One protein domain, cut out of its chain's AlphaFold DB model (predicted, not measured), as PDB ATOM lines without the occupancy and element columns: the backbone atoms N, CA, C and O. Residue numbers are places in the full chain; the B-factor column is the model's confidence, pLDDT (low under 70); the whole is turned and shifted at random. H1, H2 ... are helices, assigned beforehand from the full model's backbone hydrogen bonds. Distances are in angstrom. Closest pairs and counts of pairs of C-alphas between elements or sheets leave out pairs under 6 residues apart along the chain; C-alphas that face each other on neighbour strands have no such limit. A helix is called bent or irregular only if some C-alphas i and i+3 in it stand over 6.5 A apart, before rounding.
ATOM      1  N   THR A  81      37.790 -38.278 -50.795       89.38
ATOM      2  CA  THR A  81      38.491 -37.299 -51.643       89.38
ATOM      3  C   THR A  81      38.921 -37.841 -53.006       89.38
ATOM      4  O   THR A  81      39.071 -37.068 -53.949       89.38
ATOM      5  N   ALA A  82      39.098 -39.160 -53.157       87.12
ATOM      6  CA  ALA A  82      39.575 -39.740 -54.412       87.12
ATOM      7  C   ALA A  82      38.630 -39.442 -55.590       87.12
ATOM      8  O   ALA A  82      37.406 -39.433 -55.427       87.12
ATOM      9  N   GLU A  83      39.171 -39.291 -56.799       81.94
ATOM     10  CA  GLU A  83      38.340 -39.295 -58.004       81.94
ATOM     11  C   GLU A  83      37.658 -40.663 -58.147       81.94
ATOM     12  O   GLU A  83      38.295 -41.721 -58.086       81.94
ATOM     13  N   GLY A  84      36.330 -40.629 -58.251       74.31
ATOM     14  CA  GLY A  84      35.476 -41.807 -58.187       74.31
ATOM     15  C   GLY A  84      34.700 -42.036 -59.469       74.31
ATOM     16  O   GLY A  84      34.274 -41.091 -60.133       74.31
ATOM     17  N   ASP A  85      34.462 -43.310 -59.767       84.69
ATOM     18  CA  ASP A  85      33.453 -43.719 -60.734       84.69
ATOM     19  C   ASP A  85      32.031 -43.516 -60.164       84.69
ATOM     20  O   ASP A  85      31.834 -43.119 -59.011       84.69
ATOM     21  N   GLY A  86      31.007 -43.792 -60.977       86.38
ATOM     22  CA  GLY A  86      29.611 -43.655 -60.543       86.38
ATOM     23  C   GLY A  86      29.251 -44.546 -59.345       86.38
ATOM     24  O   GLY A  86      28.387 -44.178 -58.551       86.38
ATOM     25  N   LEU A  87      29.939 -45.682 -59.178       88.69
ATOM     26  CA  LEU A  87      29.788 -46.569 -58.023       88.69
ATOM     27  C   LEU A  87      30.224 -45.858 -56.737       88.69
ATOM     28  O   LEU A  87      29.442 -45.769 -55.791       88.69
ATOM     29  N   LEU A  88      31.454 -45.337 -56.705       91.19
ATOM     30  CA  LEU A  88      31.995 -44.665 -55.526       91.19
ATOM     31  C   LEU A  88      31.164 -43.430 -55.153       91.19
ATOM     32  O   LEU A  88      30.913 -43.196 -53.973       91.19
ATOM     33  N   GLN A  89      30.674 -42.677 -56.143       91.12
ATOM     34  CA  GLN A  89      29.803 -41.520 -55.907       91.12
ATOM     35  C   GLN A  89      28.478 -41.900 -55.231       91.12
ATOM     36  O   GLN A  89      28.054 -41.227 -54.289       91.12
ATOM     37  N   GLU A  90      27.828 -42.983 -55.664       90.81
ATOM     38  CA  GLU A  90      26.561 -43.415 -55.066       90.81
ATOM     39  C   GLU A  90      26.760 -43.968 -53.646       90.81
ATOM     40  O   GLU A  90      25.970 -43.678 -52.747       90.81
ATOM     41  N   LEU A  91      27.853 -44.697 -53.402       93.94
ATOM     42  CA  LEU A  91      28.196 -45.182 -52.063       93.94
ATOM     43  C   LEU A  91      28.524 -44.030 -51.104       93.94
ATOM     44  O   LEU A  91      27.977 -43.980 -50.000       93.94
ATOM     45  N   ARG A  92      29.331 -43.053 -51.545       94.50
ATOM     46  CA  ARG A  92      29.591 -41.811 -50.798       94.50
ATOM     47  C   ARG A  92      28.304 -41.092 -50.452       94.50
ATOM     48  O   ARG A  92      28.143 -40.663 -49.317       94.50
ATOM     49  N   ARG A  93      27.369 -40.990 -51.399       93.56
ATOM     50  CA  ARG A  93      26.076 -40.346 -51.162       93.56
ATOM     51  C   ARG A  93      25.298 -41.025 -50.035       93.56
ATOM     52  O   ARG A  93      24.754 -40.327 -49.184       93.56
ATOM     53  N   ARG A  94      25.232 -42.360 -50.002       95.50
ATOM     54  CA  ARG A  94      24.509 -43.083 -48.939       95.50
ATOM     55  C   ARG A  94      25.110 -42.810 -47.562       95.50
ATOM     56  O   ARG A  94      24.366 -42.504 -46.630       95.50
ATOM     57  N   ILE A  95      26.439 -42.850 -47.448       96.56
ATOM     58  CA  ILE A  95      27.129 -42.533 -46.190       96.56
ATOM     59  C   ILE A  95      26.993 -41.043 -45.848       96.56
ATOM     60  O   ILE A  95      26.728 -40.719 -44.697       96.56
ATOM     61  N   ALA A  96      27.056 -40.142 -46.830       96.12
ATOM     62  CA  ALA A  96      26.833 -38.709 -46.644       96.12
ATOM     63  C   ALA A  96      25.442 -38.406 -46.068       96.12
ATOM     64  O   ALA A  96      25.307 -37.573 -45.178       96.12
ATOM     65  N   CYS A  97      24.397 -39.103 -46.525       96.81
ATOM     66  CA  CYS A  97      23.067 -38.989 -45.927       96.81
ATOM     67  C   CYS A  97      23.102 -39.356 -44.433       96.81
ATOM     68  O   CYS A  97      22.560 -38.619 -43.606       96.81
ATOM     69  N   VAL A  98      23.750 -40.473 -44.079       97.62
ATOM     70  CA  VAL A  98      23.896 -40.937 -42.687       97.62
ATOM     71  C   VAL A  98      24.668 -39.918 -41.844       97.62
ATOM     72  O   VAL A  98      24.182 -39.526 -40.784       97.62
ATOM     73  N   THR A  99      25.815 -39.432 -42.319       96.75
ATOM     74  CA  THR A  99      26.643 -38.468 -41.578       96.75
ATOM     75  C   THR A  99      25.943 -37.121 -41.417       96.75
ATOM     76  O   THR A  99      25.959 -36.579 -40.317       96.75
ATOM     77  N   ILE A 100      25.232 -36.626 -42.438       95.88
ATOM     78  CA  ILE A 100      24.391 -35.417 -42.343       95.88
ATOM     79  C   ILE A 100      23.314 -35.581 -41.275       95.88
ATOM     80  O   ILE A 100      23.096 -34.683 -40.459       95.88
ATOM     81  N   PHE A 101      22.628 -36.727 -41.257       96.62
ATOM     82  CA  PHE A 101      21.616 -36.992 -40.243       96.62
ATOM     83  C   PHE A 101      22.217 -37.001 -38.836       96.62
ATOM     84  O   PHE A 101      21.685 -36.330 -37.953       96.62
ATOM     85  N   LEU A 102      23.331 -37.705 -38.630       96.38
ATOM     86  CA  LEU A 102      23.978 -37.787 -37.322       96.38
ATOM     87  C   LEU A 102      24.553 -36.426 -36.888       96.38
ATOM     88  O   LEU A 102      24.312 -36.008 -35.760       96.38
ATOM     89  N   ARG A 103      25.198 -35.662 -37.778       94.81
ATOM     90  CA  ARG A 103      25.662 -34.291 -37.477       94.81
ATOM     91  C   ARG A 103      24.505 -33.367 -37.103       94.81
ATOM     92  O   ARG A 103      24.627 -32.623 -36.135       94.81
ATOM     93  N   SER A 104      23.349 -33.499 -37.761       93.19
ATOM     94  CA  SER A 104      22.133 -32.751 -37.396       93.19
ATOM     95  C   SER A 104      21.557 -33.107 -36.018       93.19
ATOM     96  O   SER A 104      20.625 -32.456 -35.562       93.19
ATOM     97  N   LYS A 105      22.041 -34.172 -35.364       93.69
ATOM     98  CA  LYS A 105      21.697 -34.503 -33.971       93.69
ATOM     99  C   LYS A 105      22.667 -33.900 -32.956       93.69
ATOM    100  O   LYS A 105      22.346 -33.876 -31.776       93.69
ATOM    101  N   ILE A 106      23.823 -33.426 -33.415       91.62
ATOM    102  CA  ILE A 106      24.870 -32.810 -32.594       91.62
ATOM    103  C   ILE A 106      24.751 -31.288 -32.660       91.62
ATOM    104  O   ILE A 106      24.806 -30.615 -31.636       91.62
ATOM    105  N   ASN A 107      24.608 -30.749 -33.872       88.00
ATOM    106  CA  ASN A 107      24.542 -29.320 -34.127       88.00
ATOM    107  C   ASN A 107      23.569 -29.040 -35.282       88.00
ATOM    108  O   ASN A 107      23.769 -29.515 -36.403       88.00
ATOM    109  N   ASP A 108      22.528 -28.253 -35.004       83.62
ATOM    110  CA  ASP A 108      21.485 -27.903 -35.969       83.62
ATOM    111  C   ASP A 108      21.961 -26.949 -37.081       83.62
ATOM    112  O   ASP A 108      21.286 -26.855 -38.103       83.62
ATOM    113  N   ASP A 109      23.137 -26.333 -36.951       84.00
ATOM    114  CA  ASP A 109      23.676 -25.377 -37.928       84.00
ATOM    115  C   ASP A 109      24.866 -25.929 -38.741       84.00
ATOM    116  O   ASP A 109      25.271 -25.329 -39.735       84.00
ATOM    117  N   ALA A 110      25.424 -27.092 -38.370       84.81
ATOM    118  CA  ALA A 110      26.674 -27.626 -38.936       84.81
ATOM    119  C   ALA A 110      26.549 -29.065 -39.483       84.81
ATOM    120  O   ALA A 110      27.289 -29.980 -39.102       84.81
ATOM    121  N   TRP A 111      25.598 -29.285 -40.398       87.06
ATOM    122  CA  TRP A 111      25.239 -30.631 -40.882       87.06
ATOM    123  C   TRP A 111      26.252 -31.262 -41.840       87.06
ATOM    124  O   TRP A 111      26.262 -32.480 -41.987       87.06
ATOM    125  N   ILE A 112      27.062 -30.456 -42.526       89.94
ATOM    126  CA  ILE A 112      27.904 -30.908 -43.637       89.94
ATOM    127  C   ILE A 112      29.369 -30.765 -43.238       89.94
ATOM    128  O   ILE A 112      29.799 -29.679 -42.859       89.94
ATOM    129  N   ALA A 113      30.113 -31.862 -43.329       89.38
ATOM    130  CA  ALA A 113      31.567 -31.859 -43.222       89.38
ATOM    131  C   ALA A 113      32.205 -31.383 -44.538       89.38
ATOM    132  O   ALA A 113      31.606 -31.548 -45.603       89.38
ATOM    133  N   GLU A 114      33.425 -30.852 -44.477       88.25
ATOM    134  CA  GLU A 114      34.153 -30.353 -45.654       88.25
ATOM    135  C   GLU A 114      34.236 -31.407 -46.773       88.25
ATOM    136  O   GLU A 114      33.791 -31.153 -47.892       88.25
ATOM    137  N   ASP A 115      34.651 -32.632 -46.436       88.38
ATOM    138  CA  ASP A 115      34.789 -33.744 -47.387       88.38
ATOM    139  C   ASP A 115      33.448 -34.221 -47.991       88.38
ATOM    140  O   ASP A 115      33.412 -34.894 -49.024       88.38
ATOM    141  N   VAL A 116      32.319 -33.889 -47.357       90.19
ATOM    142  CA  VAL A 116      30.971 -34.271 -47.810       90.19
ATOM    143  C   VAL A 116      30.349 -33.194 -48.705       90.19
ATOM    144  O   VAL A 116      29.440 -33.499 -49.481       90.19
ATOM    145  N   ALA A 117      30.828 -31.949 -48.638       89.94
ATOM    146  CA  ALA A 117      30.208 -30.801 -49.300       89.94
ATOM    147  C   ALA A 117      30.052 -30.990 -50.818       89.94
ATOM    148  O   ALA A 117      28.981 -30.720 -51.370       89.94
ATOM    149  N   ASP A 118      31.076 -31.531 -51.481       87.31
ATOM    150  CA  ASP A 118      31.044 -31.777 -52.925       87.31
ATOM    151  C   ASP A 118      30.080 -32.903 -53.316       87.31
ATOM    152  O   ASP A 118      29.401 -32.809 -54.341       87.31
ATOM    153  N   VAL A 119      29.936 -33.930 -52.470       87.88
ATOM    154  CA  VAL A 119      29.021 -35.063 -52.701       87.88
ATOM    155  C   VAL A 119      27.559 -34.604 -52.718       87.88
ATOM    156  O   VAL A 119      26.722 -35.172 -53.426       87.88
ATOM    157  N   VAL A 120      27.234 -33.565 -51.946       89.56
ATOM    158  CA  VAL A 120      25.852 -33.106 -51.725       89.56
ATOM    159  C   VAL A 120      25.516 -31.796 -52.432       89.56
ATOM    160  O   VAL A 120      24.406 -31.273 -52.290       89.56
ATOM    161  N   LYS A 121      26.440 -31.277 -53.244       88.44
ATOM    162  CA  LYS A 121      26.269 -30.031 -53.990       88.44
ATOM    163  C   LYS A 121      25.012 -30.071 -54.868       88.44
ATOM    164  O   LYS A 121      24.792 -30.998 -55.644       88.44
ATOM    165  N   GLY A 122      24.165 -29.047 -54.737       86.31
ATOM    166  CA  GLY A 122      22.909 -28.926 -55.491       86.31
ATOM    167  C   GLY A 122      21.760 -29.821 -55.005       86.31
ATOM    168  O   GLY A 122      20.737 -29.912 -55.682       86.31
ATOM    169  N   ARG A 123      21.896 -30.486 -53.848       87.69
ATOM    170  CA  ARG A 123      20.844 -31.312 -53.235       87.69
ATOM    171  C   ARG A 123      20.128 -30.569 -52.106       87.69
ATOM    172  O   ARG A 123      20.682 -29.683 -51.462       87.69
ATOM    173  N   THR A 124      18.895 -30.977 -51.821       89.44
ATOM    174  CA  THR A 124      18.121 -30.448 -50.693       89.44
ATOM    175  C   THR A 124      18.531 -31.143 -49.392       89.44
ATOM    176  O   THR A 124      18.265 -32.328 -49.202       89.44
ATOM    177  N   LEU A 125      19.148 -30.403 -48.466       87.75
ATOM    178  CA  LEU A 125      19.726 -30.963 -47.234       87.75
ATOM    179  C   LEU A 125      18.706 -31.655 -46.323       87.75
ATOM    180  O   LEU A 125      19.014 -32.684 -45.727       87.75
ATOM    181  N   SER A 126      17.482 -31.134 -46.237       88.69
ATOM    182  CA  SER A 126      16.415 -31.763 -45.449       88.69
ATOM    183  C   SER A 126      16.024 -33.142 -45.993       88.69
ATOM    184  O   SER A 126      15.737 -34.047 -45.207       88.69
ATOM    185  N   GLU A 127      16.071 -33.339 -47.315       91.94
ATOM    186  CA  GLU A 127      15.832 -34.646 -47.932       91.94
ATOM    187  C   GLU A 127      16.970 -35.625 -47.624       91.94
ATOM    188  O   GLU A 127      16.702 -36.775 -47.277       91.94
ATOM    189  N   LEU A 128      18.227 -35.168 -47.680       93.25
ATOM    190  CA  LEU A 128      19.396 -35.991 -47.341       93.25
ATOM    191  C   LEU A 128      19.400 -36.398 -45.864       93.25
ATOM    192  O   LEU A 128      19.653 -37.555 -45.540       93.25
ATOM    193  N   ARG A 129      19.035 -35.475 -44.969       94.06
ATOM    194  CA  ARG A 129      18.853 -35.753 -43.538       94.06
ATOM    195  C   ARG A 129      17.787 -36.826 -43.304       94.06
ATOM    196  O   ARG A 129      17.997 -37.747 -42.515       94.06
ATOM    197  N   TYR A 130      16.643 -36.734 -43.989       94.19
ATOM    198  CA  TYR A 130      15.590 -37.749 -43.888       94.19
ATOM    199  C   TYR A 130      16.059 -39.107 -44.431       94.19
ATOM    200  O   TYR A 130      15.854 -40.138 -43.784       94.19
ATOM    201  N   ALA A 131      16.746 -39.102 -45.576       95.81
ATOM    202  CA  ALA A 131      17.357 -40.288 -46.165       95.81
ATOM    203  C   ALA A 131      18.380 -40.940 -45.221       95.81
ATOM    204  O   ALA A 131      18.381 -42.157 -45.084       95.81
ATOM    205  N   GLY A 132      19.196 -40.159 -44.509       97.06
ATOM    206  CA  GLY A 132      20.166 -40.674 -43.540       97.06
ATOM    207  C   GLY A 132      19.518 -41.476 -42.421       97.06
ATOM    208  O   GLY A 132      19.884 -42.626 -42.182       97.06
ATOM    209  N   SER A 133      18.476 -40.911 -41.803       96.56
ATOM    210  CA  SER A 133      17.669 -41.630 -40.809       96.56
ATOM    211  C   SER A 133      17.079 -42.922 -41.383       96.56
ATOM    212  O   SER A 133      17.035 -43.950 -40.706       96.56
ATOM    213  N   LYS A 134      16.633 -42.879 -42.643       96.75
ATOM    214  CA  LYS A 134      16.069 -44.030 -43.348       96.75
ATOM    215  C   LYS A 134      17.110 -45.130 -43.570       96.75
ATOM    216  O   LYS A 134      16.811 -46.282 -43.274       96.75
ATOM    217  N   TYR A 135      18.318 -44.788 -44.018       97.81
ATOM    218  CA  TYR A 135      19.401 -45.751 -44.227       97.81
ATOM    219  C   TYR A 135      19.823 -46.436 -42.929       97.81
ATOM    220  O   TYR A 135      19.957 -47.653 -42.937       97.81
ATOM    221  N   ILE A 136      19.932 -45.712 -41.807       97.69
ATOM    222  CA  ILE A 136      20.225 -46.330 -40.498       97.69
ATOM    223  C   ILE A 136      19.155 -47.372 -40.141       97.69
ATOM    224  O   ILE A 136      19.475 -48.493 -39.755       97.69
ATOM    225  N   LYS A 137      17.868 -47.038 -40.312       96.88
ATOM    226  CA  LYS A 137      16.766 -47.973 -40.021       96.88
ATOM    227  C   LYS A 137      16.776 -49.197 -40.937       96.88
ATOM    228  O   LYS A 137      16.567 -50.307 -40.456       96.88
ATOM    229  N   ILE A 138      17.031 -48.998 -42.233       97.38
ATOM    230  CA  ILE A 138      17.210 -50.097 -43.192       97.38
ATOM    231  C   ILE A 138      18.371 -50.983 -42.742       97.38
ATOM    232  O   ILE A 138      18.229 -52.198 -42.710       97.38
ATOM    233  N   ALA A 139      19.484 -50.382 -42.335       96.81
ATOM    234  CA  ALA A 139      20.681 -51.120 -41.990       96.81
ATOM    235  C   ALA A 139      20.509 -51.975 -40.730       96.81
ATOM    236  O   ALA A 139      20.864 -53.151 -40.722       96.81
ATOM    237  N   ARG A 140      19.852 -51.426 -39.702       95.00
ATOM    238  CA  ARG A 140      19.447 -52.174 -38.500       95.00
ATOM    239  C   ARG A 140      18.546 -53.363 -38.836       95.00
ATOM    240  O   ARG A 140      18.730 -54.443 -38.288       95.00
ATOM    241  N   ARG A 141      17.604 -53.192 -39.771       95.44
ATOM    242  CA  ARG A 141      16.739 -54.278 -40.273       95.44
ATOM    243  C   ARG A 141      17.506 -55.339 -41.068       95.44
ATOM    244  O   ARG A 141      17.056 -56.474 -41.127       95.44
ATOM    245  N   LEU A 142      18.634 -54.984 -41.678       94.44
ATOM    246  CA  LEU A 142      19.481 -55.885 -42.467       94.44
ATOM    247  C   LEU A 142      20.668 -56.457 -41.672       94.44
ATOM    248  O   LEU A 142      21.549 -57.070 -42.266       94.44
ATOM    249  N   GLY A 143      20.698 -56.274 -40.349       89.44
ATOM    250  CA  GLY A 143      21.691 -56.894 -39.467       89.44
ATOM    251  C   GLY A 143      22.928 -56.047 -39.146       89.44
ATOM    252  O   GLY A 143      23.802 -56.530 -38.438       89.44
ATOM    253  N   GLY A 144      23.016 -54.793 -39.605       92.50
ATOM    254  CA  GLY A 144      24.112 -53.894 -39.220       92.50
ATOM    255  C   GLY A 144      24.366 -52.737 -40.188       92.50
ATOM    256  O   GLY A 144      23.977 -52.777 -41.359       92.50
ATOM    257  N   VAL A 145      25.062 -51.697 -39.708       95.38
ATOM    258  CA  VAL A 145      25.338 -50.461 -40.472       95.38
ATOM    259  C   VAL A 145      26.169 -50.706 -41.742       95.38
ATOM    260  O   VAL A 145      26.044 -49.958 -42.712       95.38
ATOM    261  N   GLY A 146      26.940 -51.801 -41.791       95.00
ATOM    262  CA  GLY A 146      27.690 -52.225 -42.980       95.00
ATOM    263  C   GLY A 146      26.818 -52.405 -44.229       95.00
ATOM    264  O   GLY A 146      27.270 -52.173 -45.352       95.00
ATOM    265  N   SER A 147      25.535 -52.730 -44.043       95.12
ATOM    266  CA  SER A 147      24.601 -52.968 -45.151       95.12
ATOM    267  C   SER A 147      24.301 -51.766 -46.027       95.12
ATOM    268  O   SER A 147      23.973 -51.938 -47.201       95.12
ATOM    269  N   VAL A 148      24.521 -50.548 -45.531       95.38
ATOM    270  CA  VAL A 148      24.371 -49.327 -46.334       95.38
ATOM    271  C   VAL A 148      25.242 -49.369 -47.601       95.38
ATOM    272  O   VAL A 148      24.823 -48.875 -48.656       95.38
ATOM    273  N   LEU A 149      26.426 -49.991 -47.527       93.75
ATOM    274  CA  LEU A 149      27.350 -50.089 -48.658       93.75
ATOM    275  C   LEU A 149      27.034 -51.232 -49.624       93.75
ATOM    276  O   LEU A 149      27.368 -51.116 -50.801       93.75
ATOM    277  N   TRP A 150      26.390 -52.309 -49.168       92.81
ATOM    278  CA  TRP A 150      26.087 -53.448 -50.036       92.81
ATOM    279  C   TRP A 150      24.664 -53.470 -50.588       92.81
ATOM    280  O   TRP A 150      24.394 -54.257 -51.495       92.81
ATOM    281  N   LEU A 151      23.774 -52.584 -50.117       93.75
ATOM    282  CA  LEU A 151      22.445 -52.392 -50.705       93.75
ATOM    283  C   LEU A 151      22.533 -52.324 -52.249       93.75
ATOM    284  O   LEU A 151      23.349 -51.549 -52.764       93.75
ATOM    285  N   PRO A 152      21.690 -53.066 -52.992       92.25
ATOM    286  CA  PRO A 152      21.748 -53.113 -54.451       92.25
ATOM    287  C   PRO A 152      21.805 -51.728 -55.098       92.25
ATOM    288  O   PRO A 152      21.103 -50.800 -54.688       92.25
ATOM    289  N   LEU A 153      22.648 -51.571 -56.112       89.56
ATOM    290  CA  LEU A 153      22.838 -50.291 -56.808       89.56
ATOM    291  C   LEU A 153      21.971 -50.191 -58.064       89.56
ATOM    292  O   LEU A 153      21.688 -49.099 -58.548       89.56
ATOM    293  N   GLU A 154      21.492 -51.331 -58.556       88.62
ATOM    294  CA  GLU A 154      20.503 -51.462 -59.624       88.62
ATOM    295  C   GLU A 154      19.140 -50.885 -59.204       88.62
ATOM    296  O   GLU A 154      18.326 -50.477 -60.041       88.62
ATOM    297  N   VAL A 155      18.887 -50.826 -57.893       90.19
ATOM    298  CA  VAL A 155      17.712 -50.177 -57.318       90.19
ATOM    299  C   VAL A 155      18.016 -48.690 -57.125       90.19
ATOM    300  O   VAL A 155      18.946 -48.336 -56.397       90.19
ATOM    301  N   PRO A 156      17.215 -47.788 -57.723       89.88
ATOM    302  CA  PRO A 156      17.395 -46.358 -57.533       89.88
ATOM    303  C   PRO A 156      17.330 -45.983 -56.054       89.88
ATOM    304  O   PRO A 156      16.428 -46.418 -55.341       89.88
ATOM    305  N   ALA A 157      18.210 -45.089 -55.609       90.50
ATOM    306  CA  ALA A 157      18.223 -44.616 -54.225       90.50
ATOM    307  C   ALA A 157      16.869 -44.082 -53.738       90.50
ATOM    308  O   ALA A 157      16.492 -44.297 -52.591       90.50
ATOM    309  N   SER A 158      16.092 -43.444 -54.622       89.31
ATOM    310  CA  SER A 158      14.747 -42.959 -54.291       89.31
ATOM    311  C   SER A 158      13.809 -44.078 -53.824       89.31
ATOM    312  O   SER A 158      12.914 -43.811 -53.022       89.31
ATOM    313  N   THR A 159      14.028 -45.323 -54.258       91.38
ATOM    314  CA  THR A 159      13.303 -46.494 -53.756       91.38
ATOM    315  C   THR A 159      13.585 -46.730 -52.281       91.38
ATOM    316  O   THR A 159      12.635 -46.811 -51.507       91.38
ATOM    317  N   TYR A 160      14.849 -46.746 -51.862       93.88
ATOM    318  CA  TYR A 160      15.208 -46.903 -50.450       93.88
ATOM    319  C   TYR A 160      14.784 -45.696 -49.606       93.88
ATOM    320  O   TYR A 160      14.209 -45.844 -48.529       93.88
ATOM    321  N   GLU A 161      15.016 -44.491 -50.121       92.50
ATOM    322  CA  GLU A 161      14.858 -43.244 -49.372       92.50
ATOM    323  C   GLU A 161      13.391 -42.828 -49.203       92.50
ATOM    324  O   GLU A 161      13.020 -42.286 -48.161       92.50
ATOM    325  N   ARG A 162      12.541 -43.072 -50.212       87.88
ATOM    326  CA  ARG A 162      11.159 -42.559 -50.250       87.88
ATOM    327  C   ARG A 162      10.088 -43.643 -50.253       87.88
ATOM    328  O   ARG A 162       8.965 -43.355 -49.841       87.88
ATOM    329  N   TYR A 163      10.383 -44.847 -50.745       88.75
ATOM    330  CA  TYR A 163       9.342 -45.842 -51.038       88.75
ATOM    331  C   TYR A 163       9.394 -47.100 -50.173       88.75
ATOM    332  O   TYR A 163       8.330 -47.630 -49.866       88.75
ATOM    333  N   LEU A 164      10.572 -47.555 -49.746       91.00
ATOM    334  CA  LEU A 164      10.703 -48.719 -48.876       91.00
ATOM    335  C   LEU A 164      10.123 -48.399 -47.491       91.00
ATOM    336  O   LEU A 164      10.639 -47.537 -46.774       91.00
ATOM    337  N   ASN A 165       9.036 -49.062 -47.102       89.88
ATOM    338  CA  ASN A 165       8.488 -48.931 -45.753       89.88
ATOM    339  C   ASN A 165       9.278 -49.824 -44.780       89.88
ATOM    340  O   ASN A 165       9.725 -50.890 -45.169       89.88
ATOM    341  N   MET A 166       9.459 -49.402 -43.523       91.50
ATOM    342  CA  MET A 166      10.184 -50.205 -42.517       91.50
ATOM    343  C   MET A 166       9.424 -51.475 -42.114       91.50
ATOM    344  O   MET A 166      10.022 -52.402 -41.583       91.50
ATOM    345  N   GLU A 167       8.129 -51.513 -42.410       89.19
ATOM    346  CA  GLU A 167       7.223 -52.634 -42.150       89.19
ATOM    347  C   GLU A 167       7.066 -53.570 -43.362       89.19
ATOM    348  O   GLU A 167       6.320 -54.542 -43.303       89.19
ATOM    349  N   ASP A 168       7.758 -53.290 -44.473       90.00
ATOM    350  CA  ASP A 168       7.725 -54.119 -45.684       90.00
ATOM    351  C   ASP A 168       8.589 -55.380 -45.502       90.00
ATOM    352  O   ASP A 168       9.716 -55.462 -45.996       90.00
ATOM    353  N   ASN A 169       8.091 -56.335 -44.711       91.06
ATOM    354  CA  ASN A 169       8.819 -57.562 -44.372       91.06
ATOM    355  C   ASN A 169       9.224 -58.352 -45.619       91.06
ATOM    356  O   ASN A 169      10.364 -58.782 -45.685       91.06
ATOM    357  N   GLU A 170       8.367 -58.433 -46.641       90.88
ATOM    358  CA  GLU A 170       8.687 -59.127 -47.895       90.88
ATOM    359  C   GLU A 170       9.950 -58.549 -48.553       90.88
ATOM    360  O   GLU A 170      10.869 -59.289 -48.906       90.88
ATOM    361  N   ALA A 171      10.048 -57.220 -48.660       92.19
ATOM    362  CA  ALA A 171      11.230 -56.575 -49.226       92.19
ATOM    363  C   ALA A 171      12.488 -56.767 -48.365       92.19
ATOM    364  O   ALA A 171      13.582 -56.909 -48.910       92.19
ATOM    365  N   PHE A 172      12.355 -56.755 -47.036       95.44
ATOM    366  CA  PHE A 172      13.487 -56.959 -46.131       95.44
ATOM    367  C   PHE A 172      13.973 -58.405 -46.105       95.44
ATOM    368  O   PHE A 172      15.178 -58.612 -46.199       95.44
ATOM    369  N   ASP A 173      13.068 -59.375 -46.042       93.88
ATOM    370  CA  ASP A 173      13.391 -60.802 -46.081       93.88
ATOM    371  C   ASP A 173      14.071 -61.142 -47.413       93.88
ATOM    372  O   ASP A 173      15.085 -61.838 -47.447       93.88
ATOM    373  N   HIS A 174      13.582 -60.560 -48.515       94.06
ATOM    374  CA  HIS A 174      14.219 -60.685 -49.824       94.06
ATOM    375  C   HIS A 174      15.626 -60.078 -49.853       94.06
ATOM    376  O   HIS A 174      16.565 -60.729 -50.304       94.06
ATOM    377  N   LEU A 175      15.799 -58.851 -49.338       95.31
ATOM    378  CA  LEU A 175      17.108 -58.188 -49.240       95.31
ATOM    379  C   LEU A 175      18.095 -58.959 -48.356       95.31
ATOM    380  O   LEU A 175      19.269 -59.037 -48.706       95.31
ATOM    381  N   GLN A 176      17.637 -59.525 -47.238       94.75
ATOM    382  CA  GLN A 176      18.450 -60.394 -46.387       94.75
ATOM    383  C   GLN A 176      18.844 -61.673 -47.133       94.75
ATOM    384  O   GLN A 176      20.007 -62.060 -47.095       94.75
ATOM    385  N   GLY A 177      17.909 -62.285 -47.870       93.44
ATOM    386  CA  GLY A 177      18.164 -63.484 -48.667       93.44
ATOM    387  C   GLY A 177      19.231 -63.271 -49.742       93.44
ATOM    388  O   GLY A 177      20.202 -64.021 -49.803       93.44
ATOM    389  N   ILE A 178      19.107 -62.215 -50.555       92.75
ATOM    390  CA  ILE A 178      20.109 -61.899 -51.593       92.75
ATOM    391  C   ILE A 178      21.403 -61.298 -51.018       92.75
ATOM    392  O   ILE A 178      22.419 -61.248 -51.709       92.75
ATOM    393  N   GLY A 179      21.356 -60.807 -49.776       90.88
ATOM    394  CA  GLY A 179      22.470 -60.214 -49.037       90.88
ATOM    395  C   GLY A 179      23.238 -61.196 -48.150       90.88
ATOM    396  O   GLY A 179      24.185 -60.778 -47.494       90.88
ATOM    397  N   ALA A 180      22.861 -62.479 -48.118       89.19
ATOM    398  CA  ALA A 180      23.422 -63.459 -47.186       89.19
ATOM    399  C   ALA A 180      24.946 -63.656 -47.326       89.19
ATOM    400  O   ALA A 180      25.618 -63.963 -46.346       89.19
ATOM    401  N   GLU A 181      25.492 -63.452 -48.529       89.19
ATOM    402  CA  GLU A 181      26.931 -63.553 -48.825       89.19
ATOM    403  C   GLU A 181      27.658 -62.195 -48.788       89.19
ATOM    404  O   GLU A 181      28.806 -62.085 -49.225       89.19
ATOM    405  N   ALA A 182      27.000 -61.130 -48.318       89.50
ATOM    406  CA  ALA A 182      27.615 -59.813 -48.272       89.50
ATOM    407  C   ALA A 182      28.804 -59.792 -47.290       89.50
ATOM    408  O   ALA A 182      28.705 -60.341 -46.190       89.50
ATOM    409  N   PRO A 183      29.923 -59.127 -47.641       89.62
ATOM    410  CA  PRO A 183      31.033 -58.965 -46.714       89.62
ATOM    411  C   PRO A 183      30.602 -58.135 -45.499       89.62
ATOM    412  O   PRO A 183      29.811 -57.194 -45.628       89.62
ATOM    413  N   ASP A 184      31.166 -58.437 -44.328       91.00
ATOM    414  CA  ASP A 184      30.982 -57.585 -43.156       91.00
ATOM    415  C   ASP A 184      31.776 -56.284 -43.327       91.00
ATOM    416  O   ASP A 184      33.004 -56.245 -43.242       91.00
ATOM    417  N   LEU A 185      31.046 -55.206 -43.598       94.31
ATOM    418  CA  LEU A 185      31.584 -53.858 -43.788       94.31
ATOM    419  C   LEU A 185      31.320 -52.962 -42.575       94.31
ATOM    420  O   LEU A 185      31.522 -51.750 -42.656       94.31
ATOM    421  N   THR A 186      30.846 -53.523 -41.460       94.06
ATOM    422  CA  THR A 186      30.387 -52.765 -40.288       94.06
ATOM    423  C   THR A 186      31.483 -51.853 -39.751       94.06
ATOM    424  O   THR A 186      31.298 -50.638 -39.707       94.06
ATOM    425  N   LEU A 187      32.665 -52.403 -39.451       92.75
ATOM    426  CA  LEU A 187      33.797 -51.621 -38.942       92.75
ATOM    427  C   LEU A 187      34.290 -50.568 -39.941       92.75
ATOM    428  O   LEU A 187      34.754 -49.500 -39.546       92.75
ATOM    429  N   PHE A 188      34.224 -50.850 -41.242       95.62
ATOM    430  CA  PHE A 188      34.612 -49.878 -42.262       95.62
ATOM    431  C   PHE A 188      33.627 -48.707 -42.321       95.62
ATOM    432  O   PHE A 188      34.045 -47.551 -42.270       95.62
ATOM    433  N   VAL A 189      32.322 -48.987 -42.335       96.56
ATOM    434  CA  VAL A 189      31.279 -47.953 -42.329       96.56
ATOM    435  C   VAL A 189      31.329 -47.114 -41.056       96.56
ATOM    436  O   VAL A 189      31.261 -45.891 -41.142       96.56
ATOM    437  N   GLN A 190      31.511 -47.735 -39.889       95.81
ATOM    438  CA  GLN A 190      31.674 -47.015 -38.623       95.81
ATOM    439  C   GLN A 190      32.870 -46.059 -38.672       95.81
ATOM    440  O   GLN A 190      32.738 -44.901 -38.287       95.81
ATOM    441  N   ARG A 191      34.016 -46.490 -39.220       95.12
ATOM    442  CA  ARG A 191      35.189 -45.619 -39.409       95.12
ATOM    443  C   ARG A 191      34.909 -44.456 -40.364       95.12
ATOM    444  O   ARG A 191      35.283 -43.330 -40.053       95.12
ATOM    445  N   LEU A 192      34.209 -44.693 -41.477       96.00
ATOM    446  CA  LEU A 192      33.802 -43.629 -42.405       96.00
ATOM    447  C   LEU A 192      32.863 -42.607 -41.754       96.00
ATOM    448  O   LEU A 192      32.988 -41.413 -42.016       96.00
ATOM    449  N   ILE A 193      31.923 -43.068 -40.923       96.31
ATOM    450  CA  ILE A 193      31.012 -42.197 -40.175       96.31
ATOM    451  C   ILE A 193      31.804 -41.385 -39.147       96.31
ATOM    452  O   ILE A 193      31.698 -40.160 -39.135       96.31
ATOM    453  N   THR A 194      32.624 -42.044 -38.324       94.00
ATOM    454  CA  THR A 194      33.428 -41.390 -37.285       94.00
ATOM    455  C   THR A 194      34.375 -40.345 -37.867       94.00
ATOM    456  O   THR A 194      34.445 -39.255 -37.312       94.00
ATOM    457  N   GLU A 195      35.032 -40.611 -39.004       93.25
ATOM    458  CA  GLU A 195      35.898 -39.640 -39.701       93.25
ATOM    459  C   GLU A 195      35.173 -38.306 -39.943       93.25
ATOM    460  O   GLU A 195      35.696 -37.235 -39.658       93.25
ATOM    461  N   GLN A 196      33.923 -38.372 -40.403       93.50
ATOM    462  CA  GLN A 196      33.132 -37.189 -40.753       93.50
ATOM    463  C   GLN A 196      32.480 -36.505 -39.548       93.50
ATOM    464  O   GLN A 196      31.965 -35.391 -39.662       93.50
ATOM    465  N   LEU A 197      32.450 -37.178 -38.400       93.88
ATOM    466  CA  LEU A 197      31.839 -36.685 -37.170       93.88
ATOM    467  C   LEU A 197      32.869 -36.249 -36.121       93.88
ATOM    468  O   LEU A 197      32.530 -35.474 -35.223       93.88
ATOM    469  N   ASN A 198      34.121 -36.692 -36.236       90.44
ATOM    470  CA  ASN A 198      35.237 -36.272 -35.397       90.44
ATOM    471  C   ASN A 198      35.806 -34.918 -35.856       90.44
ATOM    472  O   ASN A 198      36.987 -34.767 -36.150       90.44
ATOM    473  N   ASP A 199      34.925 -33.927 -35.932       87.50
ATOM    474  CA  ASP A 199      35.221 -32.598 -36.444       87.50
ATOM    475  C   ASP A 199      35.463 -31.631 -35.268       87.50
ATOM    476  O   ASP A 199      34.588 -31.483 -34.405       87.50
ATOM    477  N   PRO A 200      36.639 -30.982 -35.175       85.06
ATOM    478  CA  PRO A 200      36.947 -30.047 -34.095       85.06
ATOM    479  C   PRO A 200      36.121 -28.754 -34.156       85.06
ATOM    480  O   PRO A 200      36.009 -28.074 -33.142       85.06
ATOM    481  N   SER A 201      35.513 -28.420 -35.301       85.56
ATOM    482  CA  SER A 201      34.627 -27.254 -35.426       85.56
ATOM    483  C   SER A 201      33.270 -27.445 -34.736       85.56
ATOM    484  O   SER A 201      32.561 -26.472 -34.474       85.56
ATOM    485  N   LEU A 202      32.895 -28.689 -34.410       87.06
ATOM    486  CA  LEU A 202      31.661 -28.991 -33.691       87.06
ATOM    487  C   LEU A 202      31.818 -28.745 -32.187       87.06
ATOM    488  O   LEU A 202      32.729 -29.276 -31.547       87.06
ATOM    489  N   THR A 203      30.859 -28.020 -31.607       87.88
ATOM    490  CA  THR A 203      30.788 -27.736 -30.164       87.88
ATOM    491  C   THR A 203      30.682 -29.011 -29.328       87.88
ATOM    492  O   THR A 203      31.407 -29.182 -28.352       87.88
ATOM    493  N   LEU A 204      29.813 -29.934 -29.740       92.38
ATOM    494  CA  LEU A 204      29.610 -31.222 -29.088       92.38
ATOM    495  C   LEU A 204      30.301 -32.349 -29.864       92.38
ATOM    496  O   LEU A 204      30.384 -32.336 -31.090       92.38
ATOM    497  N   SER A 205      30.783 -33.353 -29.135       93.56
ATOM    498  CA  SER A 205      31.370 -34.563 -29.714       93.56
ATOM    499  C   SER A 205      30.288 -35.515 -30.233       93.56
ATOM    500  O   SER A 205      29.208 -35.625 -29.651       93.56
ATOM    501  N   TYR A 206      30.605 -36.299 -31.263       93.94
ATOM    502  CA  TYR A 206      29.750 -37.397 -31.735       93.94
ATOM    503  C   TYR A 206      29.465 -38.458 -30.676       93.94
ATOM    504  O   TYR A 206      28.458 -39.155 -30.756       93.94
ATOM    505  N   ARG A 207      30.309 -38.539 -29.645       94.56
ATOM    506  CA  ARG A 207      30.133 -39.428 -28.495       94.56
ATOM    507  C   ARG A 207      28.810 -39.192 -27.748       94.56
ATOM    508  O   ARG A 207      28.316 -40.106 -27.098       94.56
ATOM    509  N   ASN A 208      28.183 -38.022 -27.916       94.88
ATOM    510  CA  ASN A 208      26.824 -37.745 -27.433       94.88
ATOM    511  C   ASN A 208      25.735 -38.601 -28.104       94.88
ATOM    512  O   ASN A 208      24.643 -38.723 -27.567       94.88
ATOM    513  N   LEU A 209      26.018 -39.201 -29.262       94.88
ATOM    514  CA  LEU A 209      25.073 -40.024 -30.018       94.88
ATOM    515  C   LEU A 209      25.130 -41.512 -29.656       94.88
ATOM    516  O   LEU A 209      24.311 -42.285 -30.150       94.88
ATOM    517  N   LEU A 210      26.083 -41.933 -28.817       92.38
ATOM    518  CA  LEU A 210      26.317 -43.349 -28.514       92.38
ATOM    519  C   LEU A 210      25.154 -44.026 -27.777       92.38
ATOM    520  O   LEU A 210      25.056 -45.245 -27.843       92.38
ATOM    521  N   SER A 211      24.269 -43.277 -27.111       86.31
ATOM    522  CA  SER A 211      23.079 -43.849 -26.462       86.31
ATOM    523  C   SER A 211      22.064 -44.397 -27.471       86.31
ATOM    524  O   SER A 211      21.446 -45.429 -27.228       86.31
ATOM    525  N   ASP A 212      21.916 -43.716 -28.609       89.81
ATOM    526  CA  ASP A 212      20.830 -43.950 -29.568       89.81
ATOM    527  C   ASP A 212      21.329 -44.576 -30.883       89.81
ATOM    528  O   ASP A 212      20.549 -45.150 -31.657       89.81
ATOM    529  N   TYR A 213      22.625 -44.418 -31.162       94.00
ATOM    530  CA  TYR A 213      23.285 -44.777 -32.419       94.00
ATOM    531  C   TYR A 213      24.632 -45.478 -32.195       94.00
ATOM    532  O   TYR A 213      25.531 -45.357 -33.025       94.00
ATOM    533  N   SER A 214      24.782 -46.203 -31.082       91.25
ATOM    534  CA  SER A 214      25.932 -47.068 -30.755       91.25
ATOM    535  C   SER A 214      26.417 -47.912 -31.938       91.25
ATOM    536  O   SER A 214      27.615 -47.997 -32.188       91.25
ATOM    537  N   ASP A 215      25.482 -48.494 -32.686       91.38
ATOM    538  CA  ASP A 215      25.705 -49.342 -33.860       91.38
ATOM    539  C   ASP A 215      26.388 -48.627 -35.040       91.38
ATOM    540  O   ASP A 215      26.979 -49.276 -35.906       91.38
TER     541      ASP A 215
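What this domain is: This is residues 81 to 215 of the 504 residues of an uncharacterized protein of Fusarium coffeatum (UniProt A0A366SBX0). Two long helices, H1 and H3, cross almost at right angles as an X in the core, and shorter helices pack round them: H4, H7 and H8 on H1, and H5 on H3. H6 lies out near one end of the longest axis. The 135 printed residues hold eight named helices, H1 to H8 in chain order, and no named strand: all helix. The whole is compact, with a radius of gyration of the C-alphas of 14.5 A and spans of 42 by 34 by 26 A.

How they stand to each other: Start at H1, residues 86 to 106, the hub, which touches four helices. H2, residues 114 to 117, is close but not clearly touching H1, C-alphas 96 and 116 being closest at 6.2 A. H3, residues 125 to 141, touches H1 about perpendicular at 82 degrees, closest at C-alphas 98 and 132, 3.8 A. H4, residues 147 to 150, touches H1 at C-alphas 91 and 149, the closest at 6.0 A. H5, residues 157 to 163, touches H3, closest at C-alphas 131 and 161, 5.0 A. H6, residues 169 to 178, is apart from H1. H7, residues 186 to 197, touches H1 at a steep tilt of 60 degrees, closest at C-alphas 99 and 193, 5.9 A. H8, residues 206 to 215, only just touches H7, with 3 pairs of C-alphas within 8 A, the closest those of 197 and 206, 5.9 A; they form a hairpin. Every O i to N i+4 pair is within hydrogen-bond range in H3, H5 and H6, against 16 of 17 in H1, 7 of 8 in H7 and 2 of 6 in H8, where 3 of 7 O i to N i+3 pairs are; H2 and H4 are too short for an i+4 pair.

Where its parts are: Find C-alpha 86 at (29.611, -43.655, -60.543); H1 runs 30.4 A from there. H3 measures 24.5 A and H7 16.4 A. H8 ends at C-alpha 215, (25.705, -49.342, -33.860), and is irregular: C-alphas 212 and 215 are 8.4 A apart.

The domain as a whole: Look for the two farthest C-alphas at Glu 170 and Ser 201, 42.9 A apart. The printed part has no cut and no long link, and no printed residue is under 70 in pLDDT.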